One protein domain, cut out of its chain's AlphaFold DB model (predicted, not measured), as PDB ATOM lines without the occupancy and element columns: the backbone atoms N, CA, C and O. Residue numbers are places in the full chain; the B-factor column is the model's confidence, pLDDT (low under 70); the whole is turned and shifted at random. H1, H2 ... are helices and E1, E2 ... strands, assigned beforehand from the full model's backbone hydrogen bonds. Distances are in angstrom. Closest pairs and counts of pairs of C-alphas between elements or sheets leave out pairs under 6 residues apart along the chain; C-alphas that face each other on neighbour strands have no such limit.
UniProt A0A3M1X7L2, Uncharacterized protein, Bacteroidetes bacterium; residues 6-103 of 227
ATOM      1  N   PHE A   6      91.147 -12.788  34.822       89.81
ATOM      2  CA  PHE A   6      91.560 -11.761  33.863       89.81
ATOM      3  C   PHE A   6      92.747 -10.923  34.355       89.81
ATOM      4  O   PHE A   6      93.702 -10.733  33.612       89.81
ATOM      5  N   VAL A   7      92.737 -10.487  35.620       92.19
ATOM      6  CA  VAL A   7      93.852  -9.741  36.226       92.19
ATOM      7  C   VAL A   7      95.073 -10.628  36.417       92.19
ATOM      8  O   VAL A   7      96.182 -10.215  36.089       92.19
ATOM      9  N   GLN A   8      94.876 -11.838  36.939       92.88
ATOM     10  CA  GLN A   8      95.962 -12.774  37.231       92.88
ATOM     11  C   GLN A   8      96.770 -13.141  35.978       92.88
ATOM     12  O   GLN A   8      97.995 -13.245  36.048       92.88
ATOM     13  N   TYR A   9      96.092 -13.319  34.847       89.19
ATOM     14  CA  TYR A   9      96.694 -13.750  33.585       89.19
ATOM     15  C   TYR A   9      96.860 -12.602  32.573       89.19
ATOM     16  O   TYR A   9      97.206 -12.849  31.418       89.19
ATOM     17  N   ASP A  10      96.641 -11.349  32.999       89.56
ATOM     18  CA  ASP A  10      96.775 -10.141  32.169       89.56
ATOM     19  C   ASP A  10      95.994 -10.240  30.842       89.56
ATOM     20  O   ASP A  10      96.490  -9.953  29.753       89.56
ATOM     21  N   ILE A  11      94.751 -10.716  30.932       87.25
ATOM     22  CA  ILE A  11      93.864 -10.921  29.785       87.25
ATOM     23  C   ILE A  11      92.999  -9.680  29.607       87.25
ATOM     24  O   ILE A  11      92.277  -9.262  30.516       87.25
ATOM     25  N   GLN A  12      93.042  -9.116  28.407       85.19
ATOM     26  CA  GLN A  12      92.209  -7.984  28.021       85.19
ATOM     27  C   GLN A  12      90.937  -8.467  27.327       85.19
ATOM     28  O   GLN A  12      90.916  -9.523  26.691       85.19
ATOM     29  N   LEU A  13      89.886  -7.654  27.393       90.00
ATOM     30  CA  LEU A  13      88.643  -7.904  26.672       90.00
ATOM     31  C   LEU A  13      88.379  -6.776  25.681       90.00
ATOM     32  O   LEU A  13      88.542  -5.610  26.029       90.00
ATOM     33  N   ARG A  14      87.927  -7.097  24.472       84.88
ATOM     34  CA  ARG A  14      87.478  -6.116  23.486       84.88
ATOM     35  C   ARG A  14      86.029  -6.364  23.087       84.88
ATOM     36  O   ARG A  14      85.672  -7.484  22.729       84.88
ATOM     37  N   VAL A  15      85.229  -5.302  23.123       87.94
ATOM     38  CA  VAL A  15      83.829  -5.262  22.678       87.94
ATOM     39  C   VAL A  15      83.705  -4.123  21.673       87.94
ATOM     40  O   VAL A  15      83.861  -2.957  22.040       87.94
ATOM     41  N   GLY A  16      83.541  -4.452  20.396       82.31
ATOM     42  CA  GLY A  16      83.631  -3.495  19.297       82.31
ATOM     43  C   GLY A  16      84.947  -2.716  19.336       82.31
ATOM     44  O   GLY A  16      86.048  -3.278  19.271       82.31
ATOM     45  N   GLN A  17      84.842  -1.396  19.489       82.19
ATOM     46  CA  GLN A  17      85.996  -0.502  19.640       82.19
ATOM     47  C   GLN A  17      86.463  -0.318  21.091       82.19
ATOM     48  O   GLN A  17      87.529   0.250  21.328       82.19
ATOM     49  N   THR A  18      85.719  -0.830  22.069       88.62
ATOM     50  CA  THR A  18      86.035  -0.671  23.490       88.62
ATOM     51  C   THR A  18      87.000  -1.754  23.955       88.62
ATOM     52  O   THR A  18      86.670  -2.938  23.937       88.62
ATOM     53  N   LEU A  19      88.182  -1.350  24.427       89.12
ATOM     54  CA  LEU A  19      89.137  -2.228  25.106       89.12
ATOM     55  C   LEU A  19      88.997  -2.083  26.629       89.12
ATOM     56  O   LEU A  19      89.129  -0.987  27.177       89.12
ATOM     57  N   ILE A  20      88.767  -3.194  27.319       92.38
ATOM     58  CA  ILE A  20      88.650  -3.278  28.773       92.38
ATOM     59  C   ILE A  20      89.950  -3.861  29.324       92.38
ATOM     60  O   ILE A  20      90.314  -5.006  29.043       92.38
ATOM     61  N   SER A  21      90.660  -3.055  30.115       92.75
ATOM     62  CA  SER A  21      91.886  -3.480  30.795       92.75
ATOM     63  C   SER A  21      91.597  -4.586  31.816       92.75
ATOM     64  O   SER A  21      90.526  -4.560  32.427       92.75
ATOM     65  N   PRO A  22      92.555  -5.485  32.101       92.38
ATOM     66  CA  PRO A  22      92.321  -6.661  32.940       92.38
ATOM     67  C   PRO A  22      91.770  -6.314  34.331       92.38
ATOM     68  O   PRO A  22      90.839  -6.951  34.813       92.38
ATOM     69  N   GLN A  23      92.271  -5.230  34.940       92.31
ATOM     70  CA  GLN A  23      91.866  -4.732  36.268       92.31
ATOM     71  C   GLN A  23      90.427  -4.221  36.318       92.31
ATOM     72  O   GLN A  23      89.873  -4.039  37.399       92.31
ATOM     73  N   LYS A  24      89.835  -3.953  35.153       92.44
ATOM     74  CA  LYS A  24      88.479  -3.429  35.018       92.44
ATOM     75  C   LYS A  24      87.496  -4.490  34.534       92.44
ATOM     76  O   LYS A  24      86.300  -4.211  34.574       92.44
ATOM     77  N   VAL A  25      87.965  -5.674  34.115       92.00
ATOM     78  CA  VAL A  25      87.089  -6.745  33.624       92.00
ATOM     79  C   VAL A  25      86.179  -7.222  34.755       92.00
ATOM     80  O   VAL A  25      86.606  -7.812  35.744       92.00
ATOM     81  N   SER A  26      84.901  -6.915  34.584       93.19
ATOM     82  CA  SER A  26      83.780  -7.249  35.460       93.19
ATOM     83  C   SER A  26      82.513  -7.323  34.615       93.19
ATOM     84  O   SER A  26      82.418  -6.604  33.619       93.19
ATOM     85  N   GLU A  27      81.511  -8.106  35.017       93.69
ATOM     86  CA  GLU A  27      80.244  -8.210  34.273       93.69
ATOM     87  C   GLU A  27      79.659  -6.827  33.936       93.69
ATOM     88  O   GLU A  27      79.356  -6.543  32.780       93.69
ATOM     89  N   ALA A  28      79.606  -5.919  34.916       95.19
ATOM     90  CA  ALA A  28      79.095  -4.564  34.724       95.19
ATOM     91  C   ALA A  28      79.882  -3.767  33.667       95.19
ATOM     92  O   ALA A  28      79.286  -3.100  32.822       95.19
ATOM     93  N   SER A  29      81.218  -3.845  33.679       96.00
ATOM     94  CA  SER A  29      82.050  -3.175  32.667       96.00
ATOM     95  C   SER A  29      81.845  -3.749  31.263       96.00
ATOM     96  O   SER A  29      81.848  -2.994  30.293       96.00
ATOM     97  N   ILE A  30      81.630  -5.066  31.165       95.81
ATOM     98  CA  ILE A  30      81.412  -5.767  29.900       95.81
ATOM     99  C   ILE A  30      80.063  -5.352  29.327       95.81
ATOM    100  O   ILE A  30      79.998  -4.924  28.182       95.81
ATOM    101  N   LEU A  31      79.002  -5.402  30.133       97.38
ATOM    102  CA  LEU A  31      77.659  -5.019  29.700       97.38
ATOM    103  C   LEU A  31      77.570  -3.541  29.322       97.38
ATOM    104  O   LEU A  31      76.882  -3.200  28.366       97.38
ATOM    105  N   LYS A  32      78.312  -2.667  30.011       97.50
ATOM    106  CA  LYS A  32      78.438  -1.263  29.603       97.50
ATOM    107  C   LYS A  32      79.083  -1.132  28.218       97.50
ATOM    108  O   LYS A  32      78.618  -0.337  27.409       97.50
ATOM    109  N   ALA A  33      80.140  -1.897  27.946       96.38
ATOM    110  CA  ALA A  33      80.794  -1.895  26.641       96.38
ATOM    111  C   ALA A  33      79.913  -2.516  25.543       96.38
ATOM    112  O   ALA A  33      79.928  -2.033  24.418       96.38
ATOM    113  N   VAL A  34      79.117  -3.539  25.874       96.94
ATOM    114  CA  VAL A  34      78.112  -4.134  24.977       96.94
ATOM    115  C   VAL A  34      77.032  -3.124  24.619       96.94
ATOM    116  O   VAL A  34      76.735  -2.976  23.444       96.94
ATOM    117  N   ALA A  35      76.488  -2.396  25.595       96.75
ATOM    118  CA  ALA A  35      75.477  -1.376  25.331       96.75
ATOM    119  C   ALA A  35      76.001  -0.295  24.373       96.75
ATOM    120  O   ALA A  35      75.351   0.000  23.379       96.75
ATOM    121  N   ALA A  36      77.210   0.222  24.624       92.88
ATOM    122  CA  ALA A  36      77.840   1.211  23.749       92.88
ATOM    123  C   ALA A  36      78.165   0.654  22.348       92.88
ATOM    124  O   ALA A  36      78.101   1.382  21.364       92.88
ATOM    125  N   HIS A  37      78.535  -0.628  22.253       89.38
ATOM    126  CA  HIS A  37      78.737  -1.295  20.965       89.38
ATOM    127  C   HIS A  37      77.420  -1.411  20.196       89.38
ATOM    128  O   HIS A  37      77.368  -0.966  19.055       89.38
ATOM    129  N   ASN A  38      76.370  -1.947  20.823       89.75
ATOM    130  CA  ASN A  38      75.053  -2.110  20.208       89.75
ATOM    131  C   ASN A  38      74.500  -0.761  19.733       89.75
ATOM    132  O   ASN A  38      74.151  -0.639  18.573       89.75
ATOM    133  N   GLU A  39      74.574   0.296  20.547       89.31
ATOM    134  CA  GLU A  39      74.166   1.652  20.137       89.31
ATOM    135  C   GLU A  39      74.873   2.140  18.855       89.31
ATOM    136  O   GLU A  39      74.305   2.909  18.088       89.31
ATOM    137  N   SER A  40      76.102   1.679  18.593       79.81
ATOM    138  CA  SER A  40      76.865   2.056  17.395       79.81
ATOM    139  C   SER A  40      76.604   1.196  16.153       79.81
ATOM    140  O   SER A  40      77.032   1.583  15.065       79.81
ATOM    141  N   VAL A  41      75.970   0.028  16.300       74.88
ATOM    142  CA  VAL A  41      75.758  -0.936  15.200       74.88
ATOM    143  C   VAL A  41      74.296  -1.315  14.979       74.88
ATOM    144  O   VAL A  41      73.978  -1.884  13.937       74.88
ATOM    145  N   ASP A  42      73.427  -1.028  15.947       76.12
ATOM    146  CA  ASP A  42      71.995  -1.274  15.862       76.12
ATOM    147  C   ASP A  42      71.407  -0.401  14.751       76.12
ATOM    148  O   ASP A  42      71.653   0.805  14.663       76.12
ATOM    149  N   LEU A  43      70.609  -1.027  13.894       69.00
ATOM    150  CA  LEU A  43      69.850  -0.334  12.870       69.00
ATOM    151  C   LEU A  43      68.547   0.173  13.485       69.00
ATOM    152  O   LEU A  43      67.762  -0.596  14.049       69.00
ATOM    153  N   GLU A  44      68.317   1.479  13.375       76.12
ATOM    154  CA  GLU A  44      67.126   2.123  13.917       76.12
ATOM    155  C   GLU A  44      65.845   1.489  13.352       76.12
ATOM    156  O   GLU A  44      65.718   1.232  12.155       76.12
ATOM    157  N   GLY A  45      64.882   1.206  14.233       69.25
ATOM    158  CA  GLY A  45      63.599   0.609  13.858       69.25
ATOM    159  C   GLY A  45      63.635  -0.890  13.543       69.25
ATOM    160  O   GLY A  45      62.570  -1.459  13.296       69.25
ATOM    161  N   LEU A  46      64.806  -1.539  13.578       64.62
ATOM    162  CA  LEU A  46      64.938  -2.984  13.405       64.62
ATOM    163  C   LEU A  46      64.823  -3.711  14.763       64.62
ATOM    164  O   LEU A  46      65.506  -3.326  15.717       64.62
ATOM    165  N   PRO A  47      64.016  -4.788  14.879       73.56
ATOM    166  CA  PRO A  47      63.978  -5.623  16.071       73.56
ATOM    167  C   PRO A  47      65.369  -6.115  16.464       73.56
ATOM    168  O   PRO A  47      66.183  -6.497  15.620       73.56
ATOM    169  N   PHE A  48      65.636  -6.151  17.768       77.81
ATOM    170  CA  PHE A  48      66.932  -6.564  18.305       77.81
ATOM    171  C   PHE A  48      67.392  -7.935  17.781       77.81
ATOM    172  O   PHE A  48      68.560  -8.113  17.446       77.81
ATOM    173  N   THR A  49      66.463  -8.882  17.640       72.69
ATOM    174  CA  THR A  49      66.702 -10.242  17.134       72.69
ATOM    175  C   THR A  49      67.243 -10.284  15.704       72.69
ATOM    176  O   THR A  49      67.870 -11.270  15.324       72.69
ATOM    177  N   LEU A  50      67.066  -9.210  14.928       70.50
ATOM    178  CA  LEU A  50      67.524  -9.099  13.543       70.50
ATOM    179  C   LEU A  50      68.832  -8.304  13.394       70.50
ATOM    180  O   LEU A  50      69.431  -8.315  12.316       70.50
ATOM    181  N   ASN A  51      69.324  -7.663  14.457       71.88
ATOM    182  CA  ASN A  51      70.585  -6.928  14.416       71.88
ATOM    183  C   ASN A  51      71.783  -7.890  14.583       71.88
ATOM    184  O   ASN A  51      72.091  -8.361  15.678       71.88
ATOM    185  N   ARG A  52      72.456  -8.223  13.471       71.44
ATOM    186  CA  ARG A  52      73.525  -9.251  13.427       71.44
ATOM    187  C   ARG A  52      74.827  -8.850  14.120       71.44
ATOM    188  O   ARG A  52      75.489  -9.705  14.704       71.44
ATOM    189  N   GLU A  53      75.192  -7.576  14.031       75.69
ATOM    190  CA  GLU A  53      76.442  -7.050  14.597       75.69
ATOM    191  C   GLU A  53      76.339  -6.779  16.104       75.69
ATOM    192  O   GLU A  53      77.354  -6.637  16.795       75.69
ATOM    193  N   SER A  54      75.114  -6.724  16.622       83.50
ATOM    194  CA  SER A  54      74.816  -6.517  18.035       83.50
ATOM    195  C   SER A  54      75.139  -7.759  18.842       83.50
ATOM    196  O   SER A  54      75.154  -8.880  18.337       83.50
ATOM    197  N   LEU A  55      75.378  -7.563  20.131       89.19
ATOM    198  CA  LEU A  55      75.614  -8.632  21.090       89.19
ATOM    199  C   LEU A  55      74.419  -8.742  22.035       89.19
ATOM    200  O   LEU A  55      73.998  -7.749  22.624       89.19
ATOM    201  N   ASP A  56      73.909  -9.957  22.212       90.50
ATOM    202  CA  ASP A  56      72.865 -10.301  23.173       90.50
ATOM    203  C   ASP A  56      73.411 -10.219  24.608       90.50
ATOM    204  O   ASP A  56      74.242 -11.049  25.000       90.50
ATOM    205  N   PRO A  57      72.943  -9.260  25.434       94.62
ATOM    206  CA  PRO A  57      73.397  -9.120  26.813       94.62
ATOM    207  C   PRO A  57      73.188 -10.388  27.647       94.62
ATOM    208  O   PRO A  57      73.989 -10.673  28.540       94.62
ATOM    209  N   VAL A  58      72.140 -11.169  27.365       90.50
ATOM    210  CA  VAL A  58      71.851 -12.427  28.065       90.50
ATOM    211  C   VAL A  58      72.894 -13.481  27.698       90.50
ATOM    212  O   VAL A  58      73.464 -14.110  28.595       90.50
ATOM    213  N   LYS A  59      73.217 -13.631  26.405       87.38
ATOM    214  CA  LYS A  59      74.283 -14.545  25.954       87.38
ATOM    215  C   LYS A  59      75.651 -14.107  26.473       87.38
ATOM    216  O   LYS A  59      76.425 -14.953  26.906       87.38
ATOM    217  N   VAL A  60      75.933 -12.802  26.521       91.44
ATOM    218  CA  VAL A  60      77.193 -12.267  27.068       91.44
ATOM    219  C   VAL A  60      77.346 -12.580  28.558       91.44
ATOM    220  O   VAL A  60      78.436 -12.967  28.983       91.44
ATOM    221  N   ARG A  61      76.281 -12.468  29.364       91.38
ATOM    222  CA  ARG A  61      76.325 -12.874  30.784       91.38
ATOM    223  C   ARG A  61      76.608 -14.363  30.934       91.38
ATOM    224  O   ARG A  61      77.464 -14.740  31.731       91.38
ATOM    225  N   ALA A  62      75.920 -15.195  30.152       85.38
ATOM    226  CA  ALA A  62      76.122 -16.639  30.169       85.38
ATOM    227  C   ALA A  62      77.554 -17.018  29.749       85.38
ATOM    228  O   ALA A  62      78.205 -17.824  30.415       85.38
ATOM    229  N   TRP A  63      78.081 -16.367  28.711       88.31
ATOM    230  CA  TRP A  63      79.472 -16.497  28.284       88.31
ATOM    231  C   TRP A  63      80.450 -16.087  29.386       88.31
ATOM    232  O   TRP A  63      81.377 -16.834  29.685       88.31
ATOM    233  N   TYR A  64      80.231 -14.945  30.041       89.75
ATOM    234  CA  TYR A  64      81.116 -14.466  31.104       89.75
ATOM    235  C   TYR A  64      81.147 -15.432  32.295       89.75
ATOM    236  O   TYR A  64      82.226 -15.770  32.784       89.75
ATOM    237  N   ALA A  65      79.984 -15.936  32.716       86.94
ATOM    238  CA  ALA A  65      79.888 -16.950  33.763       86.94
ATOM    239  C   ALA A  65      80.617 -18.248  33.379       86.94
ATOM    240  O   ALA A  65      81.326 -18.824  34.203       86.94
ATOM    241  N   TRP A  66      80.498 -18.680  32.120       84.19
ATOM    242  CA  TRP A  66      81.212 -19.848  31.607       84.19
ATOM    243  C   TRP A  66      82.731 -19.654  31.588       84.19
ATOM    244  O   TRP A  66      83.450 -20.546  32.037       84.19
ATOM    245  N   VAL A  67      83.225 -18.492  31.149       85.31
ATOM    246  CA  VAL A  67      84.664 -18.173  31.151       85.31
ATOM    247  C   VAL A  67      85.233 -18.194  32.566       85.31
ATOM    248  O   VAL A  67      86.309 -18.737  32.782       85.31
ATOM    249  N   LEU A  68      84.511 -17.659  33.555       86.75
ATOM    250  CA  LEU A  68      84.945 -17.714  34.956       86.75
ATOM    251  C   LEU A  68      85.045 -19.147  35.509       86.75
ATOM    252  O   LEU A  68      85.744 -19.358  36.496       86.75
ATOM    253  N   GLY A  69      84.369 -20.113  34.880       83.38
ATOM    254  CA  GLY A  69      84.458 -21.536  35.202       83.38
ATOM    255  C   GLY A  69      85.618 -22.276  34.528       83.38
ATOM    256  O   GLY A  69      85.770 -23.474  34.760       83.38
ATOM    257  N   TRP A  70      86.422 -21.614  33.689       83.56
ATOM    258  CA  TRP A  70      87.584 -22.241  33.063       83.56
ATOM    259  C   TRP A  70      88.667 -22.581  34.084       83.56
ATOM    260  O   TRP A  70      88.877 -21.878  35.074       83.56
ATOM    261  N   ASP A  71      89.391 -23.665  33.819       83.81
ATOM    262  CA  ASP A  71      90.552 -24.013  34.620       83.81
ATOM    263  C   ASP A  71      91.745 -23.077  34.344       83.81
ATOM    264  O   ASP A  71      91.811 -22.341  33.353       83.81
ATOM    265  N   ALA A  72      92.730 -23.120  35.241       87.00
ATOM    266  CA  ALA A  72      93.946 -22.322  35.127       87.00
ATOM    267  C   ALA A  72      94.744 -22.606  33.840       87.00
ATOM    268  O   ALA A  72      95.416 -21.710  33.335       87.00
ATOM    269  N   SER A  73      94.674 -23.825  33.295       83.19
ATOM    270  CA  SER A  73      95.430 -24.204  32.097       83.19
ATOM    271  C   SER A  73      94.915 -23.487  30.850       83.19
ATOM    272  O   SER A  73      95.716 -23.057  30.019       83.19
ATOM    273  N   LEU A  74      93.598 -23.290  30.739       80.56
ATOM    274  CA  LEU A  74      92.994 -22.501  29.666       80.56
ATOM    275  C   LEU A  74      93.393 -21.033  29.777       80.56
ATOM    276  O   LEU A  74      93.773 -20.426  28.777       80.56
ATOM    277  N   PHE A  75      93.371 -20.473  30.988       84.81
ATOM    278  CA  PHE A  75      93.790 -19.091  31.200       84.81
ATOM    279  C   PHE A  75      95.275 -18.858  30.892       84.81
ATOM    280  O   PHE A  75      95.610 -17.844  30.280       84.81
ATOM    281  N   GLU A  76      96.161 -19.801  31.226       83.94
ATOM    282  CA  GLU A  76      97.578 -19.715  30.850       83.94
ATOM    283  C   GLU A  76      97.781 -19.759  29.325       83.94
ATOM    284  O   GLU A  76      98.617 -19.030  28.791       83.94
ATOM    285  N   GLN A  77      96.978 -20.532  28.583       80.06
ATOM    286  CA  GLN A  77      97.052 -20.572  27.111       80.06
ATOM    287  C   GLN A  77      96.669 -19.238  26.444       80.06
ATOM    288  O   GLN A  77      97.075 -18.955  25.306       80.06
ATOM    289  N   ILE A  78      95.875 -18.414  27.132       80.00
ATOM    290  CA  ILE A  78      95.364 -17.134  26.624       80.00
ATOM    291  C   ILE A  78      95.953 -15.927  27.354       80.00
ATOM    292  O   ILE A  78      95.522 -14.795  27.134       80.00
ATOM    293  N   ARG A  79      96.952 -16.160  28.203       84.56
ATOM    294  CA  ARG A  79      97.663 -15.133  28.955       84.56
ATOM    295  C   ARG A  79      98.202 -14.041  28.030       84.56
ATOM    296  O   ARG A  79      98.700 -14.340  26.943       84.56
ATOM    297  N   HIS A  80      98.110 -12.782  28.461       83.75
ATOM    298  CA  HIS A  80      98.526 -11.603  27.684       83.75
ATOM    299  C   HIS A  80      97.796 -11.426  26.337       83.75
ATOM    300  O   HIS A  80      98.233 -10.640  25.490       83.75
ATOM    301  N   LYS A  81      96.697 -12.154  26.097       80.38
ATOM    302  CA  LYS A  81      95.888 -12.014  24.880       80.38
ATOM    303  C   LYS A  81      94.681 -11.111  25.109       80.38
ATOM    304  O   LYS A  81      94.280 -10.805  26.230       80.38
ATOM    305  N   ILE A  82      94.102 -10.699  23.986       80.31
ATOM    306  CA  ILE A  82      92.846  -9.959  23.925       80.31
ATOM    307  C   ILE A  82      91.759 -10.940  23.489       80.31
ATOM    308  O   ILE A  82      91.881 -11.558  22.428       80.31
ATOM    309  N   LEU A  83      90.705 -11.067  24.288       82.56
ATOM    310  CA  LEU A  83      89.488 -11.783  23.918       82.56
ATOM    311  C   LEU A  83      88.518 -10.817  23.234       82.56
ATOM    312  O   LEU A  83      88.203  -9.765  23.786       82.56
ATOM    313  N   TYR A  84      88.046 -11.166  22.040       82.50
ATOM    314  CA  TYR A  84      87.118 -10.346  21.258       82.50
ATOM    315  C   TYR A  84      85.701 -10.889  21.428       82.50
ATOM    316  O   TYR A  84      85.423 -11.991  20.966       82.50
ATOM    317  N   LEU A  85      84.800 -10.134  22.059       85.38
ATOM    318  CA  LEU A  85      83.413 -10.579  22.264       85.38
ATOM    319  C   LEU A  85      82.625 -10.685  20.961       85.38
ATOM    320  O   LEU A  85      81.815 -11.587  20.816       85.38
ATOM    321  N   ASN A  86      82.911  -9.825  19.987       78.19
ATOM    322  CA  ASN A  86      82.306  -9.878  18.653       78.19
ATOM    323  C   ASN A  86      82.858 -11.016  17.785       78.19
ATOM    324  O   ASN A  86      82.635 -11.033  16.579       78.19
ATOM    325  N   ASN A  87      83.622 -11.950  18.359       74.31
ATOM    326  CA  ASN A  87      84.050 -13.127  17.628       74.31
ATOM    327  C   ASN A  87      82.807 -13.969  17.271       74.31
ATOM    328  O   ASN A  87      82.111 -14.422  18.187       74.31
ATOM    329  N   PRO A  88      82.534 -14.219  15.974       65.81
ATOM    330  CA  PRO A  88      81.364 -14.989  15.548       65.81
ATOM    331  C   PRO A  88      81.342 -16.404  16.138       65.81
ATOM    332  O   PRO A  88      80.275 -16.981  16.333       65.81
ATOM    333  N   GLU A  89      82.503 -16.955  16.504       68.94
ATOM    334  CA  GLU A  89      82.590 -18.261  17.157       68.94
ATOM    335  C   GLU A  89      81.888 -18.328  18.515       68.94
ATOM    336  O   GLU A  89      81.437 -19.399  18.922       68.94
ATOM    337  N   TYR A  90      81.769 -17.199  19.218       71.75
ATOM    338  CA  TYR A  90      81.043 -17.159  20.483       71.75
ATOM    339  C   TYR A  90      79.537 -17.131  20.297       71.75
ATOM    340  O   TYR A  90      78.831 -17.391  21.264       71.75
ATOM    341  N   ARG A  91      79.044 -16.835  19.086       72.25
ATOM    342  CA  ARG A  91      77.610 -16.790  18.778       72.25
ATOM    343  C   ARG A  91      76.813 -15.962  19.790       72.25
ATOM    344  O   ARG A  91      75.739 -16.357  20.247       72.25
ATOM    345  N   LEU A  92      77.389 -14.822  20.167       79.81
ATOM    346  CA  LEU A  92      76.804 -13.888  21.127       79.81
ATOM    347  C   LEU A  92      75.807 -12.942  20.471       79.81
ATOM    348  O   LEU A  92      75.109 -12.239  21.189       79.81
ATOM    349  N   SER A  93      75.705 -12.935  19.143       79.75
ATOM    350  CA  SER A  93      74.711 -12.132  18.442       79.75
ATOM    351  C   SER A  93      73.288 -12.652  18.683       79.75
ATOM    352  O   SER A  93      73.095 -13.866  18.816       79.75
ATOM    353  N   PRO A  94      72.269 -11.778  18.708       74.31
ATOM    354  CA  PRO A  94      70.868 -12.164  18.886       74.31
ATOM    355  C   PRO A  94      70.361 -13.237  17.907       74.31
ATOM    356  O   PRO A  94      69.839 -14.239  18.403       74.31
ATOM    357  N   PRO A  95      70.582 -13.131  16.575       64.81
ATOM    358  CA  PRO A  95      70.032 -14.089  15.608       64.81
ATOM    359  C   PRO A  95      70.693 -15.474  15.639       64.81
ATOM    360  O   PRO A  95      70.211 -16.405  14.996       64.81
ATOM    361  N   GLU A  96      71.809 -15.640  16.352       64.44
ATOM    362  CA  GLU A  96      72.482 -16.933  16.451       64.44
ATOM    363  C   GLU A  96      71.682 -17.894  17.353       64.44
ATOM    364  O   GLU A  96      71.380 -17.535  18.493       64.44
ATOM    365  N   PRO A  97      71.401 -19.146  16.943       60.47
ATOM    366  CA  PRO A  97      70.498 -20.069  17.655       60.47
ATOM    367  C   PRO A  97      71.069 -20.636  18.973       60.47
ATOM    368  O   PRO A  97      70.579 -21.629  19.516       60.47
ATOM    369  N   THR A  98      72.136 -20.041  19.499       65.94
ATOM    370  CA  THR A  98      72.775 -20.462  20.742       65.94
ATOM    371  C   THR A  98      71.937 -20.034  21.934       65.94
ATOM    372  O   THR A  98      71.828 -18.847  22.246       65.94
ATOM    373  N   ARG A  99      71.380 -21.016  22.643       68.19
ATOM    374  CA  ARG A  99      70.626 -20.752  23.867       68.19
ATOM    375  C   ARG A  99      71.567 -20.399  25.030       68.19
ATOM    376  O   ARG A  99      72.564 -21.108  25.207       68.19
ATOM    377  N   PRO A 100      71.282 -19.372  25.849       68.25
ATOM    378  CA  PRO A 100      72.124 -18.993  26.990       68.25
ATOM    379  C   PRO A 100      72.411 -20.138  27.980       68.25
ATOM    380  O   PRO A 100      73.479 -20.205  28.577       68.25
ATOM    381  N   GLU A 101      71.503 -21.098  28.135       68.00
ATOM    382  CA  GLU A 101      71.686 -22.257  29.018       68.00
ATOM    383  C   GLU A 101      72.649 -23.332  28.480       68.00
ATOM    384  O   GLU A 101      72.884 -24.335  29.161       68.00
ATOM    385  N   SER A 102      73.163 -23.171  27.255       66.50
ATOM    386  CA  SER A 102      74.155 -24.077  26.658       66.50
ATOM    387  C   SER A 102      75.596 -23.748  27.070       66.50
ATOM    388  O   SER A 102      76.457 -24.631  27.040       66.50
ATOM    389  N   TYR A 103      75.860 -22.517  27.520       70.31
ATOM    390  CA  TYR A 103      77.166 -22.130  28.050       70.31
ATOM    391  C   TYR A 103      77.430 -22.880  29.367       70.31
ATOM    392  O   TYR A 103      76.616 -22.854  30.288       70.31
TER     393      TYR A 103
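Overview. This is residues 6 to 103 of the 227 residues of an uncharacterized protein of Bacteroidetes bacterium (UniProt A0A3M1X7L2). A small three-stranded sheet has the longest helix, H1, packed along one face over E2 and E1; H2 meets H1 at its first residues and runs back the opposite way beside the sheet, which it does not cover. The loop of residues 42 to 56 reaches out at one end of the long axis and the short helix H3 lies at the other. The printed part has 98 residues, with three named helices and three named strands in the order E1, E2, H1, H2, H3, E3; the strands form a mixed sheet in the order E2, E1, E3, and the class is mixed, helices and strands, with under half of the residues, 43 of the 98, in named elements. The whole is compact, with a radius of gyration of the C-alphas of 13.5 A, yet elongated, with spans of 42 by 26 by 19 A.

Arrangement. Start at E1, residues 12 to 15, the inner strand. E2, residues 18 to 20, forms a hairpin with it, antiparallel at 153 degrees; look for N 20 and O 13, 2.7 A apart, within hydrogen-bond range. H1, residues 27 to 41, is on the sheet and gives two layers, a helix on one face of a sheet: its height is 7.5 A, over a local plane fitted to just 6 C-alphas, and on the local plane it runs along the strands, at 5 degrees to E1. The closest C-alphas of E1 and H1 are those of Val 15 and Ala 33, 6.0 A apart. H2, residues 57 to 68, touches H1 in a helical hairpin, opposite ways at a steep tilt of 40 degrees; their closest C-alphas are those of Leu 31 and Pro 57, 6.6 A apart. H3, residues 72 to 77, touches no helix, and neither H2 nor H3 is on the sheet. E3, residues 82 to 84, is parallel to E1 at 23 degrees, with N 14 and O 83 within hydrogen-bond range at 2.8 A. In H1, H2 and H3 every O i to N i+4 pair is within hydrogen-bond range.

Along the chain. Find C-alpha 12 at (92.209, -7.984, 28.021), where E1 begins; it spans 10.3 A. E2 follows with 6.4 A. H1 starts from C-alpha 27 at (80.244, -8.210, 34.273) and is 20.9 A long, H2 is 16.5 A and H3 8.8 A. E3, 6.3 A long, ends at C-alpha 84, (87.118, -10.346, 21.258).

Size, cuts and confidence. The C-alphas farthest apart are those of Gly 45 and Ser 73, 44.3 A. The printed part has no cut. The link from H1 to H2 is long, and residues 85 to 103 hold no named element. Mean pLDDT of the printed part is 82.9; residues 43, 45 to 46, 88 to 89 and 95 to 102 are under 70.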